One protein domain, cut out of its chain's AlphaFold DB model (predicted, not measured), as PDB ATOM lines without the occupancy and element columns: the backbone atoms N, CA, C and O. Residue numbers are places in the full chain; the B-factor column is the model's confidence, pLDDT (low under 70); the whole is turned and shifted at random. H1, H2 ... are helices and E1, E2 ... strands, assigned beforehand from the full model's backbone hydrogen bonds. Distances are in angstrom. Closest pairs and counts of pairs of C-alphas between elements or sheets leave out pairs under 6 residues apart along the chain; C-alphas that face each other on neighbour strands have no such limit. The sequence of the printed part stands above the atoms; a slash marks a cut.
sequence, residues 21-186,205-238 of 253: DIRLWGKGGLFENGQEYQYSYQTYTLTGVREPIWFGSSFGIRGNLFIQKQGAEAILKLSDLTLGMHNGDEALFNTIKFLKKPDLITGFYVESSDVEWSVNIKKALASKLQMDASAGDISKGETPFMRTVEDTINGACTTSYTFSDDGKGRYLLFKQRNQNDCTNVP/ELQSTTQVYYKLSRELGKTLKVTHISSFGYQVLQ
ATOM      1  N   ASP A  21      -1.717  24.152 138.221       39.72
ATOM      2  CA  ASP A  21      -2.875  23.905 139.082       39.72
ATOM      3  C   ASP A  21      -4.223  24.052 138.339       39.72
ATOM      4  O   ASP A  21      -4.365  24.860 137.413       39.72
ATOM      5  N   ILE A  22      -5.215  23.252 138.750       47.44
ATOM      6  CA  ILE A  22      -6.603  23.204 138.254       47.44
ATOM      7  C   ILE A  22      -7.531  22.962 139.446       47.44
ATOM      8  O   ILE A  22      -7.236  22.104 140.273       47.44
ATOM      9  N   ARG A  23      -8.686  23.632 139.507       41.59
ATOM     10  CA  ARG A  23      -9.702  23.418 140.556       41.59
ATOM     11  C   ARG A  23     -11.045  22.977 139.968       41.59
ATOM     12  O   ARG A  23     -11.576  23.660 139.089       41.59
ATOM     13  N   LEU A  24     -11.585  21.854 140.453       46.47
ATOM     14  CA  LEU A  24     -12.843  21.230 140.006       46.47
ATOM     15  C   LEU A  24     -13.866  21.120 141.147       46.47
ATOM     16  O   LEU A  24     -13.487  20.802 142.270       46.47
ATOM     17  N   TRP A  25     -15.158  21.287 140.846       38.78
ATOM     18  CA  TRP A  25     -16.262  21.219 141.821       38.78
ATOM     19  C   TRP A  25     -17.276  20.112 141.477       38.78
ATOM     20  O   TRP A  25     -17.588  19.919 140.300       38.78
ATOM     21  N   GLY A  26     -17.803  19.409 142.493       45.31
ATOM     22  CA  GLY A  26     -18.800  18.331 142.336       45.31
ATOM     23  C   GLY A  26     -19.495  17.907 143.646       45.31
ATOM     24  O   GLY A  26     -19.061  18.267 144.741       45.31
ATOM     25  N   LYS A  27     -20.581  17.123 143.552       39.47
ATOM     26  CA  LYS A  27     -21.371  16.571 144.679       39.47
ATOM     27  C   LYS A  27     -21.071  15.076 144.916       39.47
ATOM     28  O   LYS A  27     -21.949  14.282 145.251       39.47
ATOM     29  N   GLY A  28     -19.803  14.696 144.814       44.84
ATOM     30  CA  GLY A  28     -19.324  13.323 144.967       44.84
ATOM     31  C   GLY A  28     -17.799  13.264 144.871       44.84
ATOM     32  O   GLY A  28     -17.166  14.193 144.384       44.84
ATOM     33  N   GLY A  29     -17.167  12.222 145.419       48.03
ATOM     34  CA  GLY A  29     -15.708  12.184 145.598       48.03
ATOM     35  C   GLY A  29     -14.930  11.260 144.660       48.03
ATOM     36  O   GLY A  29     -14.747  10.092 144.996       48.03
ATOM     37  N   LEU A  30     -14.332  11.851 143.615       54.78
ATOM     38  CA  LEU A  30     -13.160  11.350 142.857       54.78
ATOM     39  C   LEU A  30     -11.982  11.030 143.789       54.78
ATOM     40  O   LEU A  30     -11.182  10.151 143.505       54.78
ATOM     41  N   PHE A  31     -11.938  11.671 144.954       63.88
ATOM     42  CA  PHE A  31     -10.909  11.519 145.974       63.88
ATOM     43  C   PHE A  31     -11.528  11.566 147.371       63.88
ATOM     44  O   PHE A  31     -12.642  12.074 147.568       63.88
ATOM     45  N   GLU A  32     -10.798  11.046 148.351       69.12
ATOM     46  CA  GLU A  32     -11.113  11.221 149.767       69.12
ATOM     47  C   GLU A  32     -10.609  12.596 150.237       69.12
ATOM     48  O   GLU A  32      -9.595  13.101 149.758       69.12
ATOM     49  N   ASN A  33     -11.364  13.253 151.119       73.50
ATOM     50  CA  ASN A  33     -11.037  14.609 151.567       73.50
ATOM     51  C   ASN A  33      -9.743  14.599 152.396       73.50
ATOM     52  O   ASN A  33      -9.602  13.755 153.279       73.50
ATOM     53  N   GLY A  34      -8.818  15.518 152.117       75.44
ATOM     54  CA  GLY A  34      -7.505  15.567 152.765       75.44
ATOM     55  C   GLY A  34      -6.523  14.467 152.338       75.44
ATOM     56  O   GLY A  34      -5.420  14.417 152.873       75.44
ATOM     57  N   GLN A  35      -6.886  13.599 151.385       76.38
ATOM     58  CA  GLN A  35      -5.951  12.664 150.755       76.38
ATOM     59  C   GLN A  35      -5.368  13.286 149.484       76.38
ATOM     60  O   GLN A  35      -6.093  13.883 148.683       76.38
ATOM     61  N   GLU A  36      -4.061  13.118 149.303       78.75
ATOM     62  CA  GLU A  36      -3.353  13.425 148.063       78.75
ATOM     63  C   GLU A  36      -3.076  12.133 147.295       78.75
ATOM     64  O   GLU A  36      -2.764  11.088 147.870       78.75
ATOM     65  N   TYR A  37      -3.206  12.207 145.977       77.06
ATOM     66  CA  TYR A  37      -3.017  11.095 145.070       77.06
ATOM     67  C   TYR A  37      -2.001  11.482 144.002       77.06
ATOM     68  O   TYR A  37      -2.218  12.440 143.264       77.06
ATOM     69  N   GLN A  38      -0.918  10.716 143.895       83.19
ATOM     70  CA  GLN A  38       0.108  10.910 142.877       83.19
ATOM     71  C   GLN A  38      -0.049   9.891 141.750       83.19
ATOM     72  O   GLN A  38      -0.140   8.680 141.976       83.19
ATOM     73  N   TYR A  39      -0.029  10.396 140.524       77.56
ATOM     74  CA  TYR A  39      -0.152   9.638 139.291       77.56
ATOM     75  C   TYR A  39       0.957  10.035 138.324       77.56
ATOM     76  O   TYR A  39       1.453  11.159 138.353       77.56
ATOM     77  N   SER A  40       1.327   9.125 137.432       82.50
ATOM     78  CA  SER A  40       2.068   9.531 136.240       82.50
ATOM     79  C   SER A  40       1.081  10.203 135.273       82.50
ATOM     80  O   SER A  40      -0.110   9.886 135.276       82.50
ATOM     81  N   TYR A  41       1.554  11.102 134.417       83.50
ATOM     82  CA  TYR A  41       0.774  11.682 133.326       83.50
ATOM     83  C   TYR A  41       1.514  11.569 131.992       83.50
ATOM     84  O   TYR A  41       2.727  11.748 131.933       83.50
ATOM     85  N   GLN A  42       0.779  11.250 130.924       84.38
ATOM     86  CA  GLN A  42       1.261  11.187 129.547       84.38
ATOM     87  C   GLN A  42       0.081  11.454 128.630       84.38
ATOM     88  O   GLN A  42      -1.000  10.886 128.793       84.38
ATOM     89  N   THR A  43       0.321  12.292 127.640       84.75
ATOM     90  CA  THR A  43      -0.536  12.467 126.479       84.75
ATOM     91  C   THR A  43       0.361  12.594 125.260       84.75
ATOM     92  O   THR A  43       1.483  13.097 125.360       84.75
ATOM     93  N   TYR A  44      -0.114  12.140 124.113       84.69
ATOM     94  CA  TYR A  44       0.545  12.384 122.843       84.69
ATOM     95  C   TYR A  44      -0.495  12.513 121.739       84.69
ATOM     96  O   TYR A  44      -1.618  12.024 121.852       84.69
ATOM     97  N   THR A  45      -0.107  13.206 120.680       85.62
ATOM     98  CA  THR A  45      -0.841  13.277 119.424       85.62
ATOM     99  C   THR A  45       0.056  12.770 118.305       85.62
ATOM    100  O   THR A  45       1.268  13.000 118.321       85.62
ATOM    101  N   LEU A  46      -0.553  12.067 117.356       82.50
ATOM    102  CA  LEU A  46       0.069  11.553 116.144       82.50
ATOM    103  C   LEU A  46      -0.663  12.157 114.953       82.50
ATOM    104  O   LEU A  46      -1.892  12.204 114.933       82.50
ATOM    105  N   THR A  47       0.094  12.601 113.956       84.56
ATOM    106  CA  THR A  47      -0.437  13.066 112.675       84.56
ATOM    107  C   THR A  47       0.307  12.391 111.527       84.56
ATOM    108  O   THR A  47       1.516  12.162 111.600       84.56
ATOM    109  N   GLY A  48      -0.431  12.022 110.484       81.25
ATOM    110  CA  GLY A  48       0.066  11.224 109.371       81.25
ATOM    111  C   GLY A  48      -1.068  10.639 108.533       81.25
ATOM    112  O   GLY A  48      -2.237  10.994 108.697       81.25
ATOM    113  N   VAL A  49      -0.713   9.734 107.624       76.06
ATOM    114  CA  VAL A  49      -1.669   8.960 106.819       76.06
ATOM    115  C   VAL A  49      -2.193   7.743 107.593       76.06
ATOM    116  O   VAL A  49      -1.608   7.328 108.587       76.06
ATOM    117  N   ARG A  50      -3.312   7.164 107.139       64.88
ATOM    118  CA  ARG A  50      -3.977   6.013 107.789       64.88
ATOM    119  C   ARG A  50      -3.291   4.657 107.520       64.88
ATOM    120  O   ARG A  50      -3.668   3.650 108.112       64.88
ATOM    121  N   GLU A  51      -2.323   4.631 106.612       61.44
ATOM    122  CA  GLU A  51      -1.487   3.470 106.277       61.44
ATOM    123  C   GLU A  51      -0.304   3.341 107.262       61.44
ATOM    124  O   GLU A  51       0.021   4.332 107.918       61.44
ATOM    125  N   PRO A  52       0.330   2.156 107.421       56.62
ATOM    126  CA  PRO A  52       1.417   1.944 108.389       56.62
ATOM    127  C   PRO A  52       2.509   3.026 108.307       56.62
ATOM    128  O   PRO A  52       3.142   3.238 107.273       56.62
ATOM    129  N   ILE A  53       2.687   3.742 109.421       54.28
ATOM    130  CA  ILE A  53       3.217   5.111 109.441       54.28
ATOM    131  C   ILE A  53       4.715   5.169 109.772       54.28
ATOM    132  O   ILE A  53       5.128   5.713 110.793       54.28
ATOM    133  N   TRP A  54       5.556   4.744 108.827       56.28
ATOM    134  CA  TRP A  54       7.008   5.012 108.873       56.28
ATOM    135  C   TRP A  54       7.362   6.517 108.817       56.28
ATOM    136  O   TRP A  54       8.519   6.892 108.987       56.28
ATOM    137  N   PHE A  55       6.368   7.385 108.589       66.19
ATOM    138  CA  PHE A  55       6.507   8.837 108.426       66.19
ATOM    139  C   PHE A  55       5.496   9.640 109.270       66.19
ATOM    140  O   PHE A  55       5.086  10.731 108.875       66.19
ATOM    141  N   GLY A  56       5.054   9.105 110.412       74.19
ATOM    142  CA  GLY A  56       4.221   9.858 111.356       74.19
ATOM    143  C   GLY A  56       5.006  10.963 112.072       74.19
ATOM    144  O   GLY A  56       6.172  10.774 112.421       74.19
ATOM    145  N   SER A  57       4.362  12.101 112.334       82.19
ATOM    146  CA  SER A  57       4.865  13.129 113.254       82.19
ATOM    147  C   SER A  57       4.116  13.061 114.575       82.19
ATOM    148  O   SER A  57       2.893  12.915 114.609       82.19
ATOM    149  N   SER A  58       4.848  13.207 115.674       84.19
ATOM    150  CA  SER A  58       4.314  13.094 117.027       84.19
ATOM    151  C   SER A  58       4.741  14.254 117.920       84.19
ATOM    152  O   SER A  58       5.854  14.777 117.817       84.19
ATOM    153  N   PHE A  59       3.848  14.626 118.831       84.75
ATOM    154  CA  PHE A  59       4.124  15.522 119.950       84.75
ATOM    155  C   PHE A  59       3.528  14.915 121.216       84.75
ATOM    156  O   PHE A  59       2.382  14.464 121.207       84.75
ATOM    157  N   GLY A  60       4.292  14.910 122.304       83.06
ATOM    158  CA  GLY A  60       3.882  14.337 123.578       83.06
ATOM    159  C   GLY A  60       4.332  15.154 124.779       83.06
ATOM    160  O   GLY A  60       5.340  15.856 124.750       83.06
ATOM    161  N   ILE A  61       3.569  15.021 125.857       83.81
ATOM    162  CA  ILE A  61       3.853  15.577 127.178       83.81
ATOM    163  C   ILE A  61       3.808  14.410 128.157       83.81
ATOM    164  O   ILE A  61       2.859  13.627 128.127       83.81
ATOM    165  N   ARG A  62       4.805  14.302 129.033       83.75
ATOM    166  CA  ARG A  62       4.840  13.349 130.153       83.75
ATOM    167  C   ARG A  62       5.225  14.066 131.443       83.75
ATOM    168  O   ARG A  62       5.923  15.067 131.370       83.75
ATOM    169  N   GLY A  63       4.843  13.544 132.598       81.94
ATOM    170  CA  GLY A  63       5.246  14.073 133.904       81.94
ATOM    171  C   GLY A  63       4.457  13.424 135.033       81.94
ATOM    172  O   GLY A  63       4.050  12.265 134.918       81.94
ATOM    173  N   ASN A  64       4.207  14.178 136.098       81.88
ATOM    174  CA  ASN A  64       3.416  13.748 137.246       81.88
ATOM    175  C   ASN A  64       2.097  14.528 137.325       81.88
ATOM    176  O   ASN A  64       2.020  15.686 136.921       81.88
ATOM    177  N   LEU A  65       1.059  13.882 137.852       84.44
ATOM    178  CA  LEU A  65      -0.250  14.454 138.148       84.44
ATOM    179  C   LEU A  65      -0.581  14.168 139.613       84.44
ATOM    180  O   LEU A  65      -0.895  13.038 139.982       84.44
ATOM    181  N   PHE A  66      -0.507  15.204 140.434       81.81
ATOM    182  CA  PHE A  66      -0.936  15.201 141.825       81.81
ATOM    183  C   PHE A  66      -2.377  15.668 141.900       81.81
ATOM    184  O   PHE A  66      -2.769  16.580 141.173       81.81
ATOM    185  N   ILE A  67      -3.185  15.049 142.755       79.75
ATOM    186  CA  ILE A  67      -4.565  15.476 142.946       79.75
ATOM    187  C   ILE A  67      -4.965  15.354 144.410       79.75
ATOM    188  O   ILE A  67      -4.827  14.293 145.013       79.75
ATOM    189  N   GLN A  68      -5.485  16.438 144.970       79.38
ATOM    190  CA  GLN A  68      -5.892  16.549 146.364       79.38
ATOM    191  C   GLN A  68      -7.318  17.092 146.438       79.38
ATOM    192  O   GLN A  68      -7.677  18.022 145.718       79.38
ATOM    193  N   LYS A  69      -8.151  16.543 147.324       75.19
ATOM    194  CA  LYS A  69      -9.504  17.066 147.560       75.19
ATOM    195  C   LYS A  69      -9.588  17.858 148.855       75.19
ATOM    196  O   LYS A  69      -9.155  17.379 149.902       75.19
ATOM    197  N   GLN A  70     -10.216  19.027 148.763       76.00
ATOM    198  CA  GLN A  70     -10.490  19.952 149.854       76.00
ATOM    199  C   GLN A  70     -11.996  20.278 149.864       76.00
ATOM    200  O   GLN A  70     -12.503  21.090 149.095       76.00
ATOM    201  N   GLY A  71     -12.760  19.594 150.717       73.94
ATOM    202  CA  GLY A  71     -14.210  19.776 150.832       73.94
ATOM    203  C   GLY A  71     -14.974  19.331 149.579       73.94
ATOM    204  O   GLY A  71     -15.071  18.132 149.308       73.94
ATOM    205  N   ALA A  72     -15.552  20.285 148.844       68.00
ATOM    206  CA  ALA A  72     -16.239  20.058 147.564       68.00
ATOM    207  C   ALA A  72     -15.335  20.291 146.335       68.00
ATOM    208  O   ALA A  72     -15.751  20.015 145.210       68.00
ATOM    209  N   GLU A  73     -14.114  20.782 146.558       63.38
ATOM    210  CA  GLU A  73     -13.137  21.137 145.534       63.38
ATOM    211  C   GLU A  73     -12.086  20.023 145.381       63.38
ATOM    212  O   GLU A  73     -11.645  19.423 146.366       63.38
ATOM    213  N   ALA A  74     -11.664  19.737 144.151       73.25
ATOM    214  CA  ALA A  74     -10.483  18.931 143.854       73.25
ATOM    215  C   ALA A  74      -9.442  19.803 143.146       73.25
ATOM    216  O   ALA A  74      -9.727  20.367 142.089       73.25
ATOM    217  N   ILE A  75      -8.250  19.892 143.733       74.75
ATOM    218  CA  ILE A  75      -7.081  20.589 143.196       74.75
ATOM    219  C   ILE A  75      -6.205  19.560 142.487       74.75
ATOM    220  O   ILE A  75      -5.796  18.577 143.100       74.75
ATOM    221  N   LEU A  76      -5.931  19.771 141.204       79.12
ATOM    222  CA  LEU A  76      -5.057  18.933 140.388       79.12
ATOM    223  C   LEU A  76      -3.824  19.756 140.041       79.12
ATOM    224  O   LEU A  76      -3.976  20.881 139.579       79.12
ATOM    225  N   LYS A  77      -2.640  19.175 140.183       79.19
ATOM    226  CA  LYS A  77      -1.360  19.791 139.854       79.19
ATOM    227  C   LYS A  77      -0.587  18.883 138.911       79.19
ATOM    228  O   LYS A  77      -0.254  17.752 139.265       79.19
ATOM    229  N   LEU A  78      -0.292  19.368 137.710       79.31
ATOM    230  CA  LEU A  78       0.733  18.756 136.864       79.31
ATOM    231  C   LEU A  78       2.114  19.267 137.298       79.31
ATOM    232  O   LEU A  78       2.246  20.455 137.578       79.31
ATOM    233  N   SER A  79       3.122  18.394 137.344       76.88
ATOM    234  CA  SER A  79       4.527  18.751 137.601       76.88
ATOM    235  C   SER A  79       5.491  17.911 136.759       76.88
ATOM    236  O   SER A  79       5.091  16.942 136.104       76.88
ATOM    237  N   ASP A  80       6.776  18.279 136.784       78.00
ATOM    238  CA  ASP A  80       7.879  17.533 136.154       78.00
ATOM    239  C   ASP A  80       7.659  17.265 134.655       78.00
ATOM    240  O   ASP A  80       8.058  16.231 134.108       78.00
ATOM    241  N   LEU A  81       6.978  18.201 133.985       76.62
ATOM    242  CA  LEU A  81       6.560  18.032 132.602       76.62
ATOM    243  C   LEU A  81       7.767  18.024 131.652       76.62
ATOM    244  O   LEU A  81       8.442  19.031 131.459       76.62
ATOM    245  N   THR A  82       7.996  16.885 130.998       77.75
ATOM    246  CA  THR A  82       8.855  16.780 129.815       77.75
ATOM    247  C   THR A  82       7.991  16.857 128.562       77.75
ATOM    248  O   THR A  82       7.032  16.093 128.424       77.75
ATOM    249  N   LEU A  83       8.370  17.715 127.618       80.50
ATOM    250  CA  LEU A  83       7.798  17.749 126.274       80.50
ATOM    251  C   LEU A  83       8.715  16.989 125.309       80.50
ATOM    252  O   LEU A  83       9.936  17.011 125.461       80.50
ATOM    253  N   GLY A  84       8.134  16.321 124.318       77.38
ATOM    254  CA  GLY A  84       8.871  15.581 123.297       77.38
ATOM    255  C   GLY A  84       8.204  15.678 121.931       77.38
ATOM    256  O   GLY A  84       6.982  15.760 121.828       77.38
ATOM    257  N   MET A  85       9.018  15.647 120.880       81.25
ATOM    258  CA  MET A  85       8.583  15.519 119.491       81.25
ATOM    259  C   MET A  85       9.415  14.433 118.820       81.25
ATOM    260  O   MET A  85      10.614  14.334 119.078       81.25
ATOM    261  N   HIS A  86       8.790  13.630 117.966       80.44
ATOM    262  CA  HIS A  86       9.460  12.560 117.223       80.44
ATOM    263  C   HIS A  86       8.811  12.374 115.850       80.44
ATOM    264  O   HIS A  86       7.599  12.548 115.713       80.44
ATOM    265  N   ASN A  87       9.619  12.020 114.853       80.00
ATOM    266  CA  ASN A  87       9.176  11.725 113.493       80.00
ATOM    267  C   ASN A  87       9.652  10.320 113.107       80.00
ATOM    268  O   ASN A  87      10.834  10.017 113.270       80.00
ATOM    269  N   GLY A  88       8.757   9.496 112.566       69.81
ATOM    270  CA  GLY A  88       9.017   8.097 112.217       69.81
ATOM    271  C   GLY A  88       8.216   7.120 113.080       69.81
ATOM    272  O   GLY A  88       7.229   7.510 113.700       69.81
ATOM    273  N   ASP A  89       8.652   5.857 113.116       63.16
ATOM    274  CA  ASP A  89       7.954   4.765 113.812       63.16
ATOM    275  C   ASP A  89       7.655   5.057 115.296       63.16
ATOM    276  O   ASP A  89       8.424   5.737 115.986       63.16
ATOM    277  N   GLU A  90       6.540   4.501 115.793       54.44
ATOM    278  CA  GLU A  90       6.037   4.669 117.166       54.44
ATOM    279  C   GLU A  90       7.008   4.131 118.236       54.44
ATOM    280  O   GLU A  90       6.887   3.013 118.734       54.44
ATOM    281  N   ALA A  91       7.950   4.973 118.656       45.38
ATOM    282  CA  ALA A  91       8.863   4.704 119.771       45.38
ATOM    283  C   ALA A  91       8.463   5.417 121.084       45.38
ATOM    284  O   ALA A  91       9.214   5.394 122.064       45.38
ATOM    285  N   LEU A  92       7.297   6.079 121.134       43.41
ATOM    286  CA  LEU A  92       6.915   6.959 122.246       43.41
ATOM    287  C   LEU A  92       6.031   6.294 123.317       43.41
ATOM    288  O   LEU A  92       4.827   6.517 123.402       43.41
ATOM    289  N   PHE A  93       6.734   5.636 124.240       41.91
ATOM    290  CA  PHE A  93       6.428   5.552 125.678       41.91
ATOM    291  C   PHE A  93       5.199   4.738 126.138       41.91
ATOM    292  O   PHE A  93       4.040   5.096 125.942       41.91
ATOM    293  N   ASN A  94       5.491   3.680 126.902       29.12
ATOM    294  CA  ASN A  94       4.516   2.791 127.534       29.12
ATOM    295  C   ASN A  94       4.039   3.263 128.924       29.12
ATOM    296  O   ASN A  94       4.838   3.686 129.756       29.12
ATOM    297  N   THR A  95       2.774   2.930 129.224       28.77
ATOM    298  CA  THR A  95       2.139   2.738 130.558       28.77
ATOM    299  C   THR A  95       2.028   3.902 131.546       28.77
ATOM    300  O   THR A  95       3.029   4.352 132.089       28.77
ATOM    301  N   ILE A  96       0.783   4.214 131.957       27.48
ATOM    302  CA  ILE A  96       0.455   5.150 133.054       27.48
ATOM    303  C   ILE A  96      -0.725   4.697 133.958       27.48
ATOM    304  O   ILE A  96      -1.503   3.812 133.599       27.48
ATOM    305  N   LYS A  97      -0.763   5.252 135.187       28.61
ATOM    306  CA  LYS A  97      -1.455   4.858 136.444       28.61
ATOM    307  C   LYS A  97      -1.799   6.135 137.247       28.61
ATOM    308  O   LYS A  97      -0.946   7.015 137.230       28.61
ATOM    309  N   PHE A  98      -2.881   6.346 138.017       30.30
ATOM    310  CA  PHE A  98      -4.111   5.640 138.491       30.30
ATOM    311  C   PHE A  98      -5.258   6.730 138.561       30.30
ATOM    312  O   PHE A  98      -5.084   7.726 137.876       30.30
ATOM    313  N   LEU A  99      -6.407   6.600 139.287       32.09
ATOM    314  CA  LEU A  99      -7.383   7.697 139.670       32.09
ATOM    315  C   LEU A  99      -8.486   7.215 140.674       32.09
ATOM    316  O   LEU A  99      -8.390   6.065 141.081       32.09
ATOM    317  N   LYS A 100      -9.545   7.965 141.084       31.23
ATOM    318  CA  LYS A 100     -10.751   7.409 141.808       31.23
ATOM    319  C   LYS A 100     -12.121   8.027 141.396       31.23
ATOM    320  O   LYS A 100     -12.083   9.046 140.764       31.23
ATOM    321  N   LYS A 101     -13.308   7.397 141.586       32.12
ATOM    322  CA  LYS A 101     -14.633   7.680 140.917       32.12
ATOM    323  C   LYS A 101     -14.992   9.171 140.638       32.12
ATOM    324  O   LYS A 101     -15.405   9.852 141.574       32.12
ATOM    325  N   PRO A 102     -15.008   9.648 139.379       43.28
ATOM    326  CA  PRO A 102     -15.352  11.039 139.083       43.28
ATOM    327  C   PRO A 102     -16.839  11.388 139.187       43.28
ATOM    328  O   PRO A 102     -17.695  10.505 139.267       43.28
ATOM    329  N   ASP A 103     -17.092  12.696 139.185       51.12
ATOM    330  CA  ASP A 103     -18.411  13.332 139.148       51.12
ATOM    331  C   ASP A 103     -18.473  14.347 137.979       51.12
ATOM    332  O   ASP A 103     -17.462  14.616 137.312       51.12
ATOM    333  N   LEU A 104     -19.659  14.894 137.714       53.62
ATOM    334  CA  LEU A 104     -19.879  15.984 136.766       53.62
ATOM    335  C   LEU A 104     -19.187  17.262 137.261       53.62
ATOM    336  O   LEU A 104     -19.388  17.692 138.395       53.62
ATOM    337  N   ILE A 105     -18.374  17.876 136.397       57.06
ATOM    338  CA  ILE A 105     -17.664  19.119 136.709       57.06
ATOM    339  C   ILE A 105     -18.657  20.274 136.622       57.06
ATOM    340  O   ILE A 105     -19.153  20.578 135.542       57.06
ATOM    341  N   THR A 106     -18.925  20.934 137.748       50.41
ATOM    342  CA  THR A 106     -19.838  22.091 137.808       50.41
ATOM    343  C   THR A 106     -19.124  23.443 137.754       50.41
ATOM    344  O   THR A 106     -19.770  24.478 137.615       50.41
ATOM    345  N   GLY A 107     -17.791  23.449 137.838       53.38
ATOM    346  CA  GLY A 107     -16.957  24.644 137.737       53.38
ATOM    347  C   GLY A 107     -15.491  24.287 137.499       53.38
ATOM    348  O   GLY A 107     -15.009  23.266 137.995       53.38
ATOM    349  N   PHE A 108     -14.798  25.132 136.738       56.62
ATOM    350  CA  PHE A 108     -13.392  24.987 136.360       56.62
ATOM    351  C   PHE A 108     -12.685  26.326 136.573       56.62
ATOM    352  O   PHE A 108     -13.064  27.322 135.954       56.62
ATOM    353  N   TYR A 109     -11.664  26.345 137.430       60.62
ATOM    354  CA  TYR A 109     -10.858  27.538 137.696       60.62
ATOM    355  C   TYR A 109      -9.382  27.288 137.373       60.62
ATOM    356  O   TYR A 109      -8.844  26.208 137.628       60.62
ATOM    357  N   VAL A 110      -8.763  28.326 136.815       65.25
ATOM    358  CA  VAL A 110      -7.358  28.443 136.400       65.25
ATOM    359  C   VAL A 110      -6.849  29.825 136.801       65.25
ATOM    360  O   VAL A 110      -7.656  30.705 137.116       65.25
ATOM    361  N   GLU A 111      -5.535  30.029 136.813       65.69
ATOM    362  CA  GLU A 111      -4.982  31.341 137.143       65.69
ATOM    363  C   GLU A 111      -5.223  32.328 135.994       65.69
ATOM    364  O   GLU A 111      -5.172  31.962 134.821       65.69
ATOM    365  N   SER A 112      -5.452  33.605 136.303       69.00
ATOM    366  CA  SER A 112      -5.623  34.644 135.273       69.00
ATOM    367  C   SER A 112      -4.344  34.919 134.468       69.00
ATOM    368  O   SER A 112      -4.410  35.522 133.399       69.00
ATOM    369  N   SER A 113      -3.197  34.464 134.974       71.31
ATOM    370  CA  SER A 113      -1.885  34.422 134.323       71.31
ATOM    371  C   SER A 113      -1.697  33.245 133.357       71.31
ATOM    372  O   SER A 113      -0.727  33.256 132.597       71.31
ATOM    373  N   ASP A 114      -2.574  32.231 133.360       65.19
ATOM    374  CA  ASP A 114      -2.426  31.072 132.477       65.19
ATOM    375  C   ASP A 114      -2.605  31.461 130.999       65.19
ATOM    376  O   ASP A 114      -3.645  31.956 130.561       65.19
ATOM    377  N   VAL A 115      -1.595  31.143 130.192       76.62
ATOM    378  CA  VAL A 115      -1.649  31.254 128.730       76.62
ATOM    379  C   VAL A 115      -2.656  30.266 128.129       76.62
ATOM    380  O   VAL A 115      -2.763  29.120 128.564       76.62
ATOM    381  N   GLU A 116      -3.374  30.686 127.084       76.31
ATOM    382  CA  GLU A 116      -4.548  29.973 126.547       76.31
ATOM    383  C   GLU A 116      -4.298  28.489 126.214       76.31
ATOM    384  O   GLU A 116      -5.135  27.632 126.504       76.31
ATOM    385  N   TRP A 117      -3.130  28.148 125.660       77.25
ATOM    386  CA  TRP A 117      -2.787  26.757 125.347       77.25
ATOM    387  C   TRP A 117      -2.664  25.882 126.611       77.25
ATOM    388  O   TRP A 117      -3.104  24.732 126.594       77.25
ATOM    389  N   SER A 118      -2.148  26.433 127.718       74.56
ATOM    390  CA  SER A 118      -2.091  25.766 129.027       74.56
ATOM    391  C   SER A 118      -3.505  25.556 129.565       74.56
ATOM    392  O   SER A 118      -3.882  24.433 129.905       74.56
ATOM    393  N   VAL A 119      -4.347  26.598 129.523       73.62
ATOM    394  CA  VAL A 119      -5.769  26.510 129.899       73.62
ATOM    395  C   VAL A 119      -6.487  25.409 129.113       73.62
ATOM    396  O   VAL A 119      -7.263  24.648 129.689       73.62
ATOM    397  N   ASN A 120      -6.219  25.274 127.813       79.19
ATOM    398  CA  ASN A 120      -6.846  24.253 126.977       79.19
ATOM    399  C   ASN A 120      -6.355  22.829 127.303       79.19
ATOM    400  O   ASN A 120      -7.174  21.909 127.318       79.19
ATOM    401  N   ILE A 121      -5.081  22.635 127.672       80.56
ATOM    402  CA  ILE A 121      -4.587  21.352 128.218       80.56
ATOM    403  C   ILE A 121      -5.265  21.038 129.560       80.56
ATOM    404  O   ILE A 121      -5.751  19.921 129.755       80.56
ATOM    405  N   LYS A 122      -5.366  22.022 130.464       77.69
ATOM    406  CA  LYS A 122      -6.045  21.888 131.764       77.69
ATOM    407  C   LYS A 122      -7.525  21.501 131.591       77.69
ATOM    408  O   LYS A 122      -7.987  20.546 132.218       77.69
ATOM    409  N   LYS A 123      -8.256  22.159 130.677       76.75
ATOM    410  CA  LYS A 123      -9.643  21.811 130.297       76.75
ATOM    411  C   LYS A 123      -9.748  20.413 129.680       76.75
ATOM    412  O   LYS A 123     -10.679  19.671 129.998       76.75
ATOM    413  N   ALA A 124      -8.811  20.035 128.809       82.94
ATOM    414  CA  ALA A 124      -8.789  18.709 128.201       82.94
ATOM    415  C   ALA A 124      -8.612  17.616 129.265       82.94
ATOM    416  O   ALA A 124      -9.398  16.670 129.285       82.94
ATOM    417  N   LEU A 125      -7.654  17.778 130.188       83.12
ATOM    418  CA  LEU A 125      -7.463  16.878 131.328       83.12
ATOM    419  C   LEU A 125      -8.747  16.781 132.163       83.12
ATOM    420  O   LEU A 125      -9.273  15.682 132.336       83.12
ATOM    421  N   ALA A 126      -9.307  17.916 132.587       78.56
ATOM    422  CA  ALA A 126     -10.565  17.974 133.329       78.56
ATOM    423  C   ALA A 126     -11.698  17.188 132.629       78.56
ATOM    424  O   ALA A 126     -12.331  16.334 133.245       78.56
ATOM    425  N   SER A 127     -11.889  17.361 131.318       79.44
ATOM    426  CA  SER A 127     -12.943  16.675 130.550       79.44
ATOM    427  C   SER A 127     -12.742  15.156 130.369       79.44
ATOM    428  O   SER A 127     -13.711  14.430 130.105       79.44
ATOM    429  N   LYS A 128     -11.503  14.651 130.496       81.62
ATOM    430  CA  LYS A 128     -11.213  13.203 130.584       81.62
ATOM    431  C   LYS A 128     -11.457  12.668 131.994       81.62
ATOM    432  O   LYS A 128     -11.874  11.521 132.145       81.62
ATOM    433  N   LEU A 129     -11.202  13.491 133.009       78.06
ATOM    434  CA  LEU A 129     -11.436  13.137 134.402       78.06
ATOM    435  C   LEU A 129     -12.924  13.100 134.733       78.06
ATOM    436  O   LEU A 129     -13.331  12.163 135.396       78.06
ATOM    437  N   GLN A 130     -13.732  14.034 134.232       75.25
ATOM    438  CA  GLN A 130     -15.190  14.062 134.389       75.25
ATOM    439  C   GLN A 130     -15.855  12.710 134.099       75.25
ATOM    440  O   GLN A 130     -15.528  12.044 133.113       75.25
ATOM    441  N   MET A 131     -16.841  12.340 134.915       72.56
ATOM    442  CA  MET A 131     -17.680  11.152 134.744       72.56
ATOM    443  C   MET A 131     -18.999  11.368 135.471       72.56
ATOM    444  O   MET A 131     -18.997  11.885 136.578       72.56
ATOM    445  N   ASP A 132     -20.115  10.947 134.892       65.38
ATOM    446  CA  ASP A 132     -21.398  11.003 135.587       65.38
ATOM    447  C   ASP A 132     -21.388  10.061 136.809       65.38
ATOM    448  O   ASP A 132     -21.109   8.861 136.690       65.38
ATOM    449  N   ALA A 133     -21.678  10.586 138.003       53.34
ATOM    450  CA  ALA A 133     -21.676   9.789 139.224       53.34
ATOM    451  C   ALA A 133     -22.709   8.648 139.191       53.34
ATOM    452  O   ALA A 133     -22.470   7.615 139.826       53.34
ATOM    453  N   SER A 134     -23.799   8.778 138.427       56.34
ATOM    454  CA  SER A 134     -24.777   7.702 138.229       56.34
ATOM    455  C   SER A 134     -24.186   6.517 137.448       56.34
ATOM    456  O   SER A 134     -24.435   5.366 137.812       56.34
ATOM    457  N   ALA A 135     -23.274   6.767 136.493       52.19
ATOM    458  CA  ALA A 135     -22.546   5.716 135.772       52.19
ATOM    459  C   ALA A 135     -21.720   4.823 136.715       52.19
ATOM    460  O   ALA A 135     -21.553   3.628 136.481       52.19
ATOM    461  N   GLY A 136     -21.212   5.392 137.813       49.91
ATOM    462  CA  GLY A 136     -20.470   4.638 138.826       49.91
ATOM    463  C   GLY A 136     -21.345   3.825 139.786       49.91
ATOM    464  O   GLY A 136     -20.802   3.022 140.541       49.91
ATOM    465  N   ASP A 137     -22.668   4.003 139.774       52.06
ATOM    466  CA  ASP A 137     -23.593   3.255 140.636       52.06
ATOM    467  C   ASP A 137     -24.267   2.076 139.904       52.06
ATOM    468  O   ASP A 137     -24.841   1.208 140.565       52.06
ATOM    469  N   ILE A 138     -24.059   1.956 138.580       51.19
ATOM    470  CA  ILE A 138     -24.510   0.865 137.681       51.19
ATOM    471  C   ILE A 138     -24.228  -0.550 138.225       51.19
ATOM    472  O   ILE A 138     -24.966  -1.490 137.937       51.19
ATOM    473  N   SER A 139     -23.252  -0.698 139.128       46.22
ATOM    474  CA  SER A 139     -23.022  -1.907 139.942       46.22
ATOM    475  C   SER A 139     -24.233  -2.436 140.746       46.22
ATOM    476  O   SER A 139     -24.088  -3.438 141.441       46.22
ATOM    477  N   LYS A 140     -25.389  -1.755 140.716       52.03
ATOM    478  CA  LYS A 140     -26.655  -2.182 141.331       52.03
ATOM    479  C   LYS A 140     -27.609  -2.952 140.399       52.03
ATOM    480  O   LYS A 140     -28.614  -3.438 140.898       52.03
ATOM    481  N   GLY A 141     -27.266  -3.148 139.119       48.66
ATOM    482  CA  GLY A 141     -27.669  -4.370 138.402       48.66
ATOM    483  C   GLY A 141     -28.557  -4.283 137.153       48.66
ATOM    484  O   GLY A 141     -28.852  -5.344 136.617       48.66
ATOM    485  N   GLU A 142     -28.972  -3.107 136.660       48.72
ATOM    486  CA  GLU A 142     -30.045  -3.055 135.633       48.72
ATOM    487  C   GLU A 142     -29.711  -2.389 134.281       48.72
ATOM    488  O   GLU A 142     -30.455  -2.586 133.323       48.72
ATOM    489  N   THR A 143     -28.596  -1.661 134.128       55.16
ATOM    490  CA  THR A 143     -28.261  -0.990 132.850       55.16
ATOM    491  C   THR A 143     -26.780  -1.124 132.457       55.16
ATOM    492  O   THR A 143     -25.945  -0.348 132.915       55.16
ATOM    493  N   PRO A 144     -26.403  -2.047 131.543       63.16
ATOM    494  CA  PRO A 144     -25.022  -2.151 131.049       63.16
ATOM    495  C   PRO A 144     -24.613  -0.975 130.142       63.16
ATOM    496  O   PRO A 144     -23.449  -0.874 129.757       63.16
ATOM    497  N   PHE A 145     -25.563  -0.105 129.789       72.81
ATOM    498  CA  PHE A 145     -25.403   1.034 128.897       72.81
ATOM    499  C   PHE A 145     -26.154   2.253 129.441       72.81
ATOM    500  O   PHE A 145     -27.291   2.131 129.896       72.81
ATOM    501  N   MET A 146     -25.546   3.435 129.346       78.44
ATOM    502  CA  MET A 146     -26.156   4.713 129.723       78.44
ATOM    503  C   MET A 146     -25.770   5.800 128.715       78.44
ATOM    504  O   MET A 146     -24.671   5.786 128.166       78.44
ATOM    505  N   ARG A 147     -26.653   6.773 128.482       82.44
ATOM    506  CA  ARG A 147     -26.356   7.981 127.702       82.44
ATOM    507  C   ARG A 147     -26.716   9.221 128.505       82.44
ATOM    508  O   ARG A 147     -27.772   9.263 129.123       82.44
ATOM    509  N   THR A 148     -25.836  10.213 128.475       84.81
ATOM    510  CA  THR A 148     -25.987  11.501 129.165       84.81
ATOM    511  C   THR A 148     -25.318  12.598 128.332       84.81
ATOM    512  O   THR A 148     -24.512  12.294 127.450       84.81
ATOM    513  N   VAL A 149     -25.662  13.864 128.557       84.38
ATOM    514  CA  VAL A 149     -25.015  15.004 127.888       84.38
ATOM    515  C   VAL A 149     -23.992  15.595 128.845       84.38
ATOM    516  O   VAL A 149     -24.299  15.848 130.005       84.38
ATOM    517  N   GLU A 150     -22.772  15.807 128.363       83.62
ATOM    518  CA  GLU A 150     -21.683  16.360 129.164       83.62
ATOM    519  C   GLU A 150     -21.033  17.537 128.452       83.62
ATOM    520  O   GLU A 150     -20.726  17.442 127.264       83.62
ATOM    521  N   ASP A 151     -20.738  18.601 129.195       80.19
ATOM    522  CA  ASP A 151     -19.831  19.643 128.730       80.19
ATOM    523  C   ASP A 151     -18.400  19.104 128.645       80.19
ATOM    524  O   ASP A 151     -17.924  18.372 129.519       80.19
ATOM    525  N   THR A 152     -17.711  19.427 127.553       83.19
ATOM    526  CA  THR A 152     -16.372  18.917 127.247       83.19
ATOM    527  C   THR A 152     -15.486  19.981 126.608       83.19
ATOM    528  O   THR A 152     -15.944  21.054 126.222       83.19
ATOM    529  N   ILE A 153     -14.208  19.646 126.406       81.81
ATOM    530  CA  ILE A 153     -13.291  20.447 125.576       81.81
ATOM    531  C   ILE A 153     -13.799  20.651 124.129       81.81
ATOM    532  O   ILE A 153     -13.430  21.632 123.493       81.81
ATOM    533  N   ASN A 154     -14.695  19.784 123.639       83.00
ATOM    534  CA  ASN A 154     -15.300  19.848 122.305       83.00
ATOM    535  C   ASN A 154     -16.741  20.411 122.321       83.00
ATOM    536  O   ASN A 154     -17.485  20.192 121.367       83.00
ATOM    537  N   GLY A 155     -17.159  21.097 123.391       83.19
ATOM    538  CA  GLY A 155     -18.546  21.545 123.583       83.19
ATOM    539  C   GLY A 155     -19.419  20.510 124.303       83.19
ATOM    540  O   GLY A 155     -18.902  19.583 124.936       83.19
ATOM    541  N   ALA A 156     -20.740  20.672 124.229       85.56
ATOM    542  CA  ALA A 156     -21.709  19.825 124.927       85.56
ATOM    543  C   ALA A 156     -22.016  18.565 124.101       85.56
ATOM    544  O   ALA A 156     -22.648  18.644 123.047       85.56
ATOM    545  N   CYS A 157     -21.555  17.404 124.565       87.31
ATOM    546  CA  CYS A 157     -21.515  16.157 123.803       87.31
ATOM    547  C   CYS A 157     -22.415  15.067 124.384       87.31
ATOM    548  O   CYS A 157     -22.331  14.748 125.575       87.31
ATOM    549  N   THR A 158     -23.172  14.387 123.515       90.56
ATOM    550  CA  THR A 158     -23.824  13.124 123.887       90.56
ATOM    551  C   THR A 158     -22.752  12.077 124.183       90.56
ATOM    552  O   THR A 158     -21.985  11.656 123.317       90.56
ATOM    553  N   THR A 159     -22.697  11.658 125.437       87.38
ATOM    554  CA  THR A 159     -21.700  10.748 125.981       87.38
ATOM    555  C   THR A 159     -22.363   9.410 126.271       87.38
ATOM    556  O   THR A 159     -23.345   9.335 127.007       87.38
ATOM    557  N   SER A 160     -21.830   8.343 125.677       88.94
ATOM    558  CA  SER A 160     -22.302   6.973 125.889       88.94
ATOM    559  C   SER A 160     -21.363   6.245 126.844       88.94
ATOM    560  O   SER A 160     -20.146   6.292 126.672       88.94
ATOM    561  N   TYR A 161     -21.931   5.566 127.829       83.06
ATOM    562  CA  TYR A 161     -21.242   4.755 128.820       83.06
ATOM    563  C   TYR A 161     -21.617   3.290 128.644       83.06
ATOM    564  O   TYR A 161     -22.795   2.980 128.484       83.06
ATOM    565  N   THR A 162     -20.635   2.400 128.750       81.31
ATOM    566  CA  THR A 162     -20.840   0.947 128.761       81.31
ATOM    567  C   THR A 162     -20.065   0.339 129.921       81.31
ATOM    568  O   THR A 162     -18.905   0.688 130.146       81.31
ATOM    569  N   PHE A 163     -20.694  -0.566 130.660       77.19
ATOM    570  CA  PHE A 163     -20.147  -1.167 131.873       77.19
ATOM    571  C   PHE A 163     -19.890  -2.666 131.692       77.19
ATOM    572  O   PHE A 163     -20.690  -3.381 131.093       77.19
ATOM    573  N   SER A 164     -18.781  -3.148 132.246       76.69
ATOM    574  CA  SER A 164     -18.418  -4.563 132.310       76.69
ATOM    575  C   SER A 164     -17.829  -4.877 133.688       76.69
ATOM    576  O   SER A 164     -17.001  -4.125 134.201       76.69
ATOM    577  N   ASP A 165     -18.268  -5.976 134.294       75.56
ATOM    578  CA  ASP A 165     -17.704  -6.547 135.523       75.56
ATOM    579  C   ASP A 165     -16.923  -7.816 135.160       75.56
ATOM    580  O   ASP A 165     -17.353  -8.588 134.301       75.56
ATOM    581  N   ASP A 166     -15.776  -8.032 135.800       69.50
ATOM    582  CA  ASP A 166     -14.966  -9.239 135.636       69.50
ATOM    583  C   ASP A 166     -15.294 -10.350 136.650       69.50
ATOM    584  O   ASP A 166     -14.638 -11.396 136.663       69.50
ATOM    585  N   GLY A 167     -16.275 -10.115 137.528       65.38
ATOM    586  CA  GLY A 167     -16.715 -11.040 138.573       65.38
ATOM    587  C   GLY A 167     -15.747 -11.150 139.757       65.38
ATOM    588  O   GLY A 167     -15.973 -11.949 140.664       65.38
ATOM    589  N   LYS A 168     -14.663 -10.363 139.771       65.75
ATOM    590  CA  LYS A 168     -13.628 -10.337 140.822       65.75
ATOM    591  C   LYS A 168     -13.532  -8.961 141.489       65.75
ATOM    592  O   LYS A 168     -12.507  -8.625 142.082       65.75
ATOM    593  N   GLY A 169     -14.590  -8.152 141.381       63.09
ATOM    594  CA  GLY A 169     -14.657  -6.799 141.937       63.09
ATOM    595  C   GLY A 169     -13.824  -5.767 141.170       63.09
ATOM    596  O   GLY A 169     -13.530  -4.694 141.714       63.09
ATOM    597  N   ARG A 170     -13.421  -6.079 139.927       64.75
ATOM    598  CA  ARG A 170     -12.781  -5.137 139.004       64.75
ATOM    599  C   ARG A 170     -13.758  -4.830 137.877       64.75
ATOM    600  O   ARG A 170     -14.233  -5.722 137.186       64.75
ATOM    601  N   TYR A 171     -14.009  -3.549 137.663       73.38
ATOM    602  CA  TYR A 171     -14.980  -3.088 136.678       73.38
ATOM    603  C   TYR A 171     -14.275  -2.335 135.557       73.38
ATOM    604  O   TYR A 171     -13.251  -1.687 135.777       73.38
ATOM    605  N   LEU A 172     -14.828  -2.395 134.355       73.12
ATOM    606  CA  LEU A 172     -14.411  -1.610 133.207       73.12
ATOM    607  C   LEU A 172     -15.583  -0.723 132.805       73.12
ATOM    608  O   LEU A 172     -16.652  -1.216 132.447       73.12
ATOM    609  N   LEU A 173     -15.373   0.587 132.868       78.06
ATOM    610  CA  LEU A 173     -16.290   1.569 132.316       78.06
ATOM    611  C   LEU A 173     -15.676   2.130 131.036       78.06
ATOM    612  O   LEU A 173     -14.588   2.707 131.044       78.06
ATOM    613  N   PHE A 174     -16.392   1.959 129.939       83.69
ATOM    614  CA  PHE A 174     -16.082   2.521 128.637       83.69
ATOM    615  C   PHE A 174     -16.927   3.772 128.459       83.69
ATOM    616  O   PHE A 174     -18.122   3.759 128.744       83.69
ATOM    617  N   LYS A 175     -16.316   4.850 127.983       86.88
ATOM    618  CA  LYS A 175     -16.964   6.135 127.733       86.88
ATOM    619  C   LYS A 175     -16.630   6.570 126.318       86.88
ATOM    620  O   LYS A 175     -15.458   6.751 126.005       86.88
ATOM    621  N   GLN A 176     -17.634   6.741 125.469       89.81
ATOM    622  CA  GLN A 176     -17.463   7.141 124.075       89.81
ATOM    623  C   GLN A 176     -18.243   8.416 123.759       89.81
ATOM    624  O   GLN A 176     -19.373   8.605 124.211       89.81
ATOM    625  N   ARG A 177     -17.628   9.275 122.945       89.31
ATOM    626  CA  ARG A 177     -18.214  10.486 122.366       89.31
ATOM    627  C   ARG A 177     -17.815  10.560 120.893       89.31
ATOM    628  O   ARG A 177     -16.638  10.355 120.586       89.31
ATOM    629  N   ASN A 178     -18.749  10.901 120.012       88.38
ATOM    630  CA  ASN A 178     -18.448  11.278 118.631       88.38
ATOM    631  C   ASN A 178     -18.682  12.789 118.496       88.38
ATOM    632  O   ASN A 178     -19.650  13.308 119.046       88.38
ATOM    633  N   GLN A 179     -17.825  13.498 117.765       85.56
ATOM    634  CA  GLN A 179     -17.922  14.954 117.598       85.56
ATOM    635  C   GLN A 179     -19.217  15.383 116.894       85.56
ATOM    636  O   GLN A 179     -19.759  16.441 117.196       85.56
ATOM    637  N   ASN A 180     -19.754  14.527 116.022       85.25
ATOM    638  CA  ASN A 180     -21.029  14.748 115.333       85.25
ATOM    639  C   ASN A 180     -22.239  14.718 116.291       85.25
ATOM    640  O   ASN A 180     -23.298  15.230 115.941       85.25
ATOM    641  N   ASP A 181     -22.076  14.150 117.492       88.50
ATOM    642  CA  ASP A 181     -23.085  14.128 118.558       88.50
ATOM    643  C   ASP A 181     -22.877  15.274 119.583       88.50
ATOM    644  O   ASP A 181     -23.451  15.244 120.681       88.50
ATOM    645  N   CYS A 182     -22.025  16.258 119.256       87.12
ATOM    646  CA  CYS A 182     -21.722  17.433 120.075       87.12
ATOM    647  C   CYS A 182     -22.348  18.716 119.509       87.12
ATOM    648  O   CYS A 182     -22.416  18.928 118.299       87.12
ATOM    649  N   THR A 183     -22.746  19.616 120.404       86.81
ATOM    650  CA  THR A 183     -23.218  20.969 120.084       86.81
ATOM    651  C   THR A 183     -22.231  22.014 120.604       86.81
ATOM    652  O   THR A 183     -21.456  21.753 121.526       86.81
ATOM    653  N   ASN A 184     -22.239  23.206 119.997       82.38
ATOM    654  CA  ASN A 184     -21.317  24.306 120.317       82.38
ATOM    655  C   ASN A 184     -19.828  23.909 120.227       82.38
ATOM    656  O   ASN A 184     -19.011  24.341 121.039       82.38
ATOM    657  N   VAL A 185     -19.477  23.079 119.236       84.25
ATOM    658  CA  VAL A 185     -18.096  22.633 118.999       84.25
ATOM    659  C   VAL A 185     -17.208  23.850 118.696       84.25
ATOM    660  O   VAL A 185     -17.482  24.557 117.720       84.25
ATOM    661  N   PRO A 186     -16.145  24.113 119.482       79.75
ATOM    662  CA  PRO A 186     -15.270  25.258 119.265       79.75
ATOM    663  C   PRO A 186     -14.410  25.030 118.016       79.75
ATOM    664  O   PRO A 186     -13.379  24.362 118.061       79.75
ATOM    665  N   GLU A 205     -16.457  16.969 107.076       77.81
ATOM    666  CA  GLU A 205     -15.156  16.501 106.599       77.81
ATOM    667  C   GLU A 205     -14.275  16.037 107.769       77.81
ATOM    668  O   GLU A 205     -13.398  15.202 107.576       77.81
ATOM    669  N   LEU A 206     -14.498  16.525 108.996       82.19
ATOM    670  CA  LEU A 206     -13.738  16.118 110.173       82.19
ATOM    671  C   LEU A 206     -14.510  15.100 111.021       82.19
ATOM    672  O   LEU A 206     -15.234  15.449 111.956       82.19
ATOM    673  N   GLN A 207     -14.275  13.811 110.773       83.38
ATOM    674  CA  GLN A 207     -14.777  12.754 111.651       83.38
ATOM    675  C   GLN A 207     -13.867  12.591 112.867       83.38
ATOM    676  O   GLN A 207     -12.665  12.367 112.743       83.38
ATOM    677  N   SER A 208     -14.444  12.682 114.062       87.44
ATOM    678  CA  SER A 208     -13.696  12.698 115.320       87.44
ATOM    679  C   SER A 208     -14.432  11.893 116.386       87.44
ATOM    680  O   SER A 208     -15.607  12.139 116.671       87.44
ATOM    681  N   THR A 209     -13.732  10.927 116.979       88.50
ATOM    682  CA  THR A 209     -14.259  10.056 118.036       88.50
ATOM    683  C   THR A 209     -13.265  10.004 119.181       88.50
ATOM    684  O   THR A 209     -12.058   9.872 118.987       88.50
ATOM    685  N   THR A 210     -13.781  10.090 120.403       89.00
ATOM    686  CA  THR A 210     -13.019   9.939 121.643       89.00
ATOM    687  C   THR A 210     -13.576   8.776 122.445       89.00
ATOM    688  O   THR A 210     -14.775   8.717 122.718       89.00
ATOM    689  N   GLN A 211     -12.681   7.903 122.891       88.69
ATOM    690  CA  GLN A 211     -12.946   6.847 123.854       88.69
ATOM    691  C   GLN A 211     -12.105   7.079 125.119       88.69
ATOM    692  O   GLN A 211     -10.961   7.542 125.070       88.69
ATOM    693  N   VAL A 212     -12.687   6.792 126.279       86.88
ATOM    694  CA  VAL A 212     -12.021   6.803 127.583       86.88
ATOM    695  C   VAL A 212     -12.367   5.504 128.302       86.88
ATOM    696  O   VAL A 212     -13.528   5.101 128.358       86.88
ATOM    697  N   TYR A 213     -11.349   4.848 128.837       84.12
ATOM    698  CA  TYR A 213     -11.426   3.562 129.511       84.12
ATOM    699  C   TYR A 213     -11.059   3.773 130.974       84.12
ATOM    700  O   TYR A 213      -9.909   4.097 131.275       84.12
ATOM    701  N   TYR A 214     -12.013   3.566 131.877       80.06
ATOM    702  CA  TYR A 214     -11.798   3.626 133.318       80.06
ATOM    703  C   TYR A 214     -11.822   2.202 133.865       80.06
ATOM    704  O   TYR A 214     -12.861   1.543 133.876       80.06
ATOM    705  N   LYS A 215     -10.684   1.716 134.356       78.38
ATOM    706  CA  LYS A 215     -10.643   0.471 135.131       78.38
ATOM    707  C   LYS A 215     -10.876   0.811 136.592       78.38
ATOM    708  O   LYS A 215     -10.165   1.657 137.130       78.38
ATOM    709  N   LEU A 216     -11.834   0.166 137.240       76.56
ATOM    710  CA  LEU A 216     -12.239   0.402 138.622       76.56
ATOM    711  C   LEU A 216     -11.957  -0.830 139.493       76.56
ATOM    712  O   LEU A 216     -11.925  -1.954 138.997       76.56
ATOM    713  N   SER A 217     -11.797  -0.630 140.797       73.31
ATOM    714  CA  SER A 217     -11.741  -1.672 141.820       73.31
ATOM    715  C   SER A 217     -12.593  -1.284 143.029       73.31
ATOM    716  O   SER A 217     -12.652  -0.116 143.428       73.31
ATOM    717  N   ARG A 218     -13.268  -2.264 143.635       68.56
ATOM    718  CA  ARG A 218     -14.020  -2.083 144.883       68.56
ATOM    719  C   ARG A 218     -13.445  -2.994 145.967       68.56
ATOM    720  O   ARG A 218     -13.523  -4.211 145.864       68.56
ATOM    721  N   GLU A 219     -12.893  -2.398 147.019       64.31
ATOM    722  CA  GLU A 219     -12.657  -3.101 148.288       64.31
ATOM    723  C   GLU A 219     -14.001  -3.265 149.025       64.31
ATOM    724  O   GLU A 219     -14.850  -2.371 148.943       64.31
ATOM    725  N   LEU A 220     -14.208  -4.377 149.746       54.66
ATOM    726  CA  LEU A 220     -15.459  -4.609 150.486       54.66
ATOM    727  C   LEU A 220     -15.785  -3.429 151.416       54.66
ATOM    728  O   LEU A 220     -14.925  -2.933 152.143       54.66
ATOM    729  N   GLY A 221     -17.041  -2.976 151.375       51.16
ATOM    730  CA  GLY A 221     -17.539  -1.857 152.182       51.16
ATOM    731  C   GLY A 221     -17.019  -0.465 151.791       51.16
ATOM    732  O   GLY A 221     -17.435   0.512 152.407       51.16
ATOM    733  N   LYS A 222     -16.143  -0.333 150.783       56.81
ATOM    734  CA  LYS A 222     -15.554   0.955 150.376       56.81
ATOM    735  C   LYS A 222     -16.085   1.454 149.032       56.81
ATOM    736  O   LYS A 222     -16.549   0.699 148.177       56.81
ATOM    737  N   THR A 223     -15.983   2.766 148.830       58.22
ATOM    738  CA  THR A 223     -16.330   3.436 147.571       58.22
ATOM    739  C   THR A 223     -15.416   2.997 146.424       58.22
ATOM    740  O   THR A 223     -14.214   2.804 146.620       58.22
ATOM    741  N   LEU A 224     -15.992   2.874 145.219       63.81
ATOM    742  CA  LEU A 224     -15.276   2.504 143.990       63.81
ATOM    743  C   LEU A 224     -14.030   3.366 143.797       63.81
ATOM    744  O   LEU A 224     -14.117   4.590 143.692       63.81
ATOM    745  N   LYS A 225     -12.876   2.710 143.712       68.38
ATOM    746  CA  LYS A 225     -11.631   3.308 143.247       68.38
ATOM    747  C   LYS A 225     -11.591   3.142 141.730       68.38
ATOM    748  O   LYS A 225     -11.933   2.089 141.213       68.38
ATOM    749  N   VAL A 226     -11.188   4.173 141.005       70.88
ATOM    750  CA  VAL A 226     -10.637   4.007 139.655       70.88
ATOM    751  C   VAL A 226      -9.219   3.468 139.893       70.88
ATOM    752  O   VAL A 226      -8.719   3.389 141.015       70.88
ATOM    753  N   THR A 227      -8.585   2.978 138.851       71.50
ATOM    754  CA  THR A 227      -7.232   2.431 138.903       71.50
ATOM    755  C   THR A 227      -6.498   2.701 137.606       71.50
ATOM    756  O   THR A 227      -5.286   2.740 137.595       71.50
ATOM    757  N   HIS A 228      -7.181   2.885 136.483       75.75
ATOM    758  CA  HIS A 228      -6.517   3.227 135.231       75.75
ATOM    759  C   HIS A 228      -7.469   4.132 134.464       75.75
ATOM    760  O   HIS A 228      -8.654   3.806 134.392       75.75
ATOM    761  N   ILE A 229      -6.961   5.232 133.913       81.12
ATOM    762  CA  ILE A 229      -7.644   5.967 132.852       81.12
ATOM    763  C   ILE A 229      -6.734   5.926 131.637       81.12
ATOM    764  O   ILE A 229      -5.599   6.390 131.694       81.12
ATOM    765  N   SER A 230      -7.241   5.361 130.551       83.31
ATOM    766  CA  SER A 230      -6.660   5.518 129.222       83.31
ATOM    767  C   SER A 230      -7.656   6.281 128.367       83.31
ATOM    768  O   SER A 230      -8.859   6.051 128.483       83.31
ATOM    769  N   SER A 231      -7.194   7.182 127.506       86.81
ATOM    770  CA  SER A 231      -8.046   7.761 126.474       86.81
ATOM    771  C   SER A 231      -7.381   7.614 125.125       86.81
ATOM    772  O   SER A 231      -6.220   7.969 124.957       86.81
ATOM    773  N   PHE A 232      -8.165   7.136 124.169       85.62
ATOM    774  CA  PHE A 232      -7.824   7.144 122.764       85.62
ATOM    775  C   PHE A 232      -8.747   8.131 122.052       85.62
ATOM    776  O   PHE A 232      -9.927   8.260 122.389       85.62
ATOM    777  N   GLY A 233      -8.217   8.854 121.080       85.31
ATOM    778  CA  GLY A 233      -9.004   9.718 120.222       85.31
ATOM    779  C   GLY A 233      -8.387   9.728 118.842       85.31
ATOM    780  O   GLY A 233      -7.167   9.796 118.722       85.31
ATOM    781  N   TYR A 234      -9.229   9.663 117.820       84.88
ATOM    782  CA  TYR A 234      -8.801   9.829 116.440       84.88
ATOM    783  C   TYR A 234      -9.593  10.959 115.798       84.88
ATOM    784  O   TYR A 234     -10.773  11.161 116.095       84.88
ATOM    785  N   GLN A 235      -8.923  11.677 114.906       87.00
ATOM    786  CA  GLN A 235      -9.521  12.652 114.010       87.00
ATOM    787  C   GLN A 235      -9.101  12.270 112.595       87.00
ATOM    788  O   GLN A 235      -7.921  12.048 112.337       87.00
ATOM    789  N   VAL A 236     -10.069  12.135 111.697       85.12
ATOM    790  CA  VAL A 236      -9.859  11.783 110.294       85.12
ATOM    791  C   VAL A 236     -10.453  12.899 109.458       85.12
ATOM    792  O   VAL A 236     -11.660  13.133 109.502       85.12
ATOM    793  N   LEU A 237      -9.592  13.572 108.696       84.19
ATOM    794  CA  LEU A 237     -10.013  14.528 107.684       84.19
ATOM    795  C   LEU A 237     -10.362  13.767 106.400       84.19
ATOM    796  O   LEU A 237      -9.497  13.230 105.705       84.19
ATOM    797  N   GLN A 238     -11.655  13.689 106.129       77.31
ATOM    798  CA  GLN A 238     -12.266  12.970 105.034       77.31
ATOM    799  C   GLN A 238     -12.557  13.919 103.861       77.31
ATOM    800  O   GLN A 238     -13.658  14.430 103.699       77.31
TER     801      GLN A 238
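Overview. This is residues 21 to 186 and 205 to 238 of the 253 residues of the protein "Vitellogenin domain-containing protein" of Daphnia pulex (UniProt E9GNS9). Two curled antiparallel sheets, one of five strands and one of four, come near each other along their edge strands E9 and E2 and make a curved wall in two parts. The single helix H1 packs between the sheets, close to their other edge strands E5 and E1, and the five-stranded sheet curls round it. The printed part has 200 residues, with one named helix and nine named strands in the order E1 E2 E3 E4 H1 E5 E6 E7 E8 E9, and its class is mostly strand. The sheets run E5 E6 E7 E8 E9 and E1 E4 E3 E2, both antiparallel throughout. The whole is compact, with a radius of gyration of the C-alphas of 17.4 A and spans of 51 by 39 by 35 A.

Arrangement. The larger sheet holds E5, residues 145 to 152, E6, residues 155 to 165, E7, residues 170 to 183, E8, residues 206 to 217, and E9, residues 225 to 237. It is twisted; E5, E6 and E7 form a meander, each strand the antiparallel neighbour of the one before. N 148 and O 159 of the hairpin E5 and E6 are 3.0 A apart, within hydrogen-bond range, as are N 162 and O 174 of the hairpin E6 and E7, 2.9 A, N 175 and O 212 of E7 and E8, 2.8 A, and N 211 and O 232 of the hairpin E8 and E9, 2.8 A. The second sheet, also twisted, holds E1, residues 21 to 25, E2, residues 36 to 47, E3, residues 57 to 70, and E4, residues 73 to 87. E2, E3 and E4 are a meander, and with E1 beside E4 the four make a Greek key, the first strand the antiparallel neighbour of the fourth. N 41 and O 63 of E2 and E3, N 77 and O 66 of E4 and E3, and N 22 and O 76 of E1 and E4 are each 2.8 A apart. E2 and E9 are near each other, with 14 pairs of C-alphas within 10 A. H1, residues 116 to 129, is on both sheets. With the second sheet it makes two layers, a helix on one face of a sheet, at a height over the sheet of 5.8 A and over none of its strands. Its closest C-alphas to E5 are those of Ser 127 and Thr 152, 5.3 A apart, and to E1 those of Lys 122 and Ile 22, 6.6 A apart. In H1 every O i to N i+4 pair is within hydrogen-bond range.

Along the chain. E1 begins at C-alpha 21 (-2.875, 23.905, 139.082), and E9 ends at C-alpha 237 (-10.013, 14.528, 107.684). From first to last C-alpha, E3 measures 40.3 A, E4 40.2 A, E9 37.3 A and E8 36.4 A; H1 measures 19.8 A from C-alpha 116 (-4.548, 29.973, 126.547). E4 bends by 59 degrees at residue 80, and E7 by 79 degrees at residue 180.

Size, cuts and confidence. The two C-alphas farthest apart, those of Phe 55 and Gly 221, are 51.1 A apart. Residues 187 to 204 are not printed, and C-alphas 186 and 205 are 15.4 A apart across the cut. The links E4 to H1 and H1 to E5 are long; within the first, residues 108 to 109 pair antiparallel with residues 23 to 24 of E1. Mean pLDDT of the printed part is 70.9, and 72 residues are under 70, among them 21 to 32, 88 to 112 and 132 to 144.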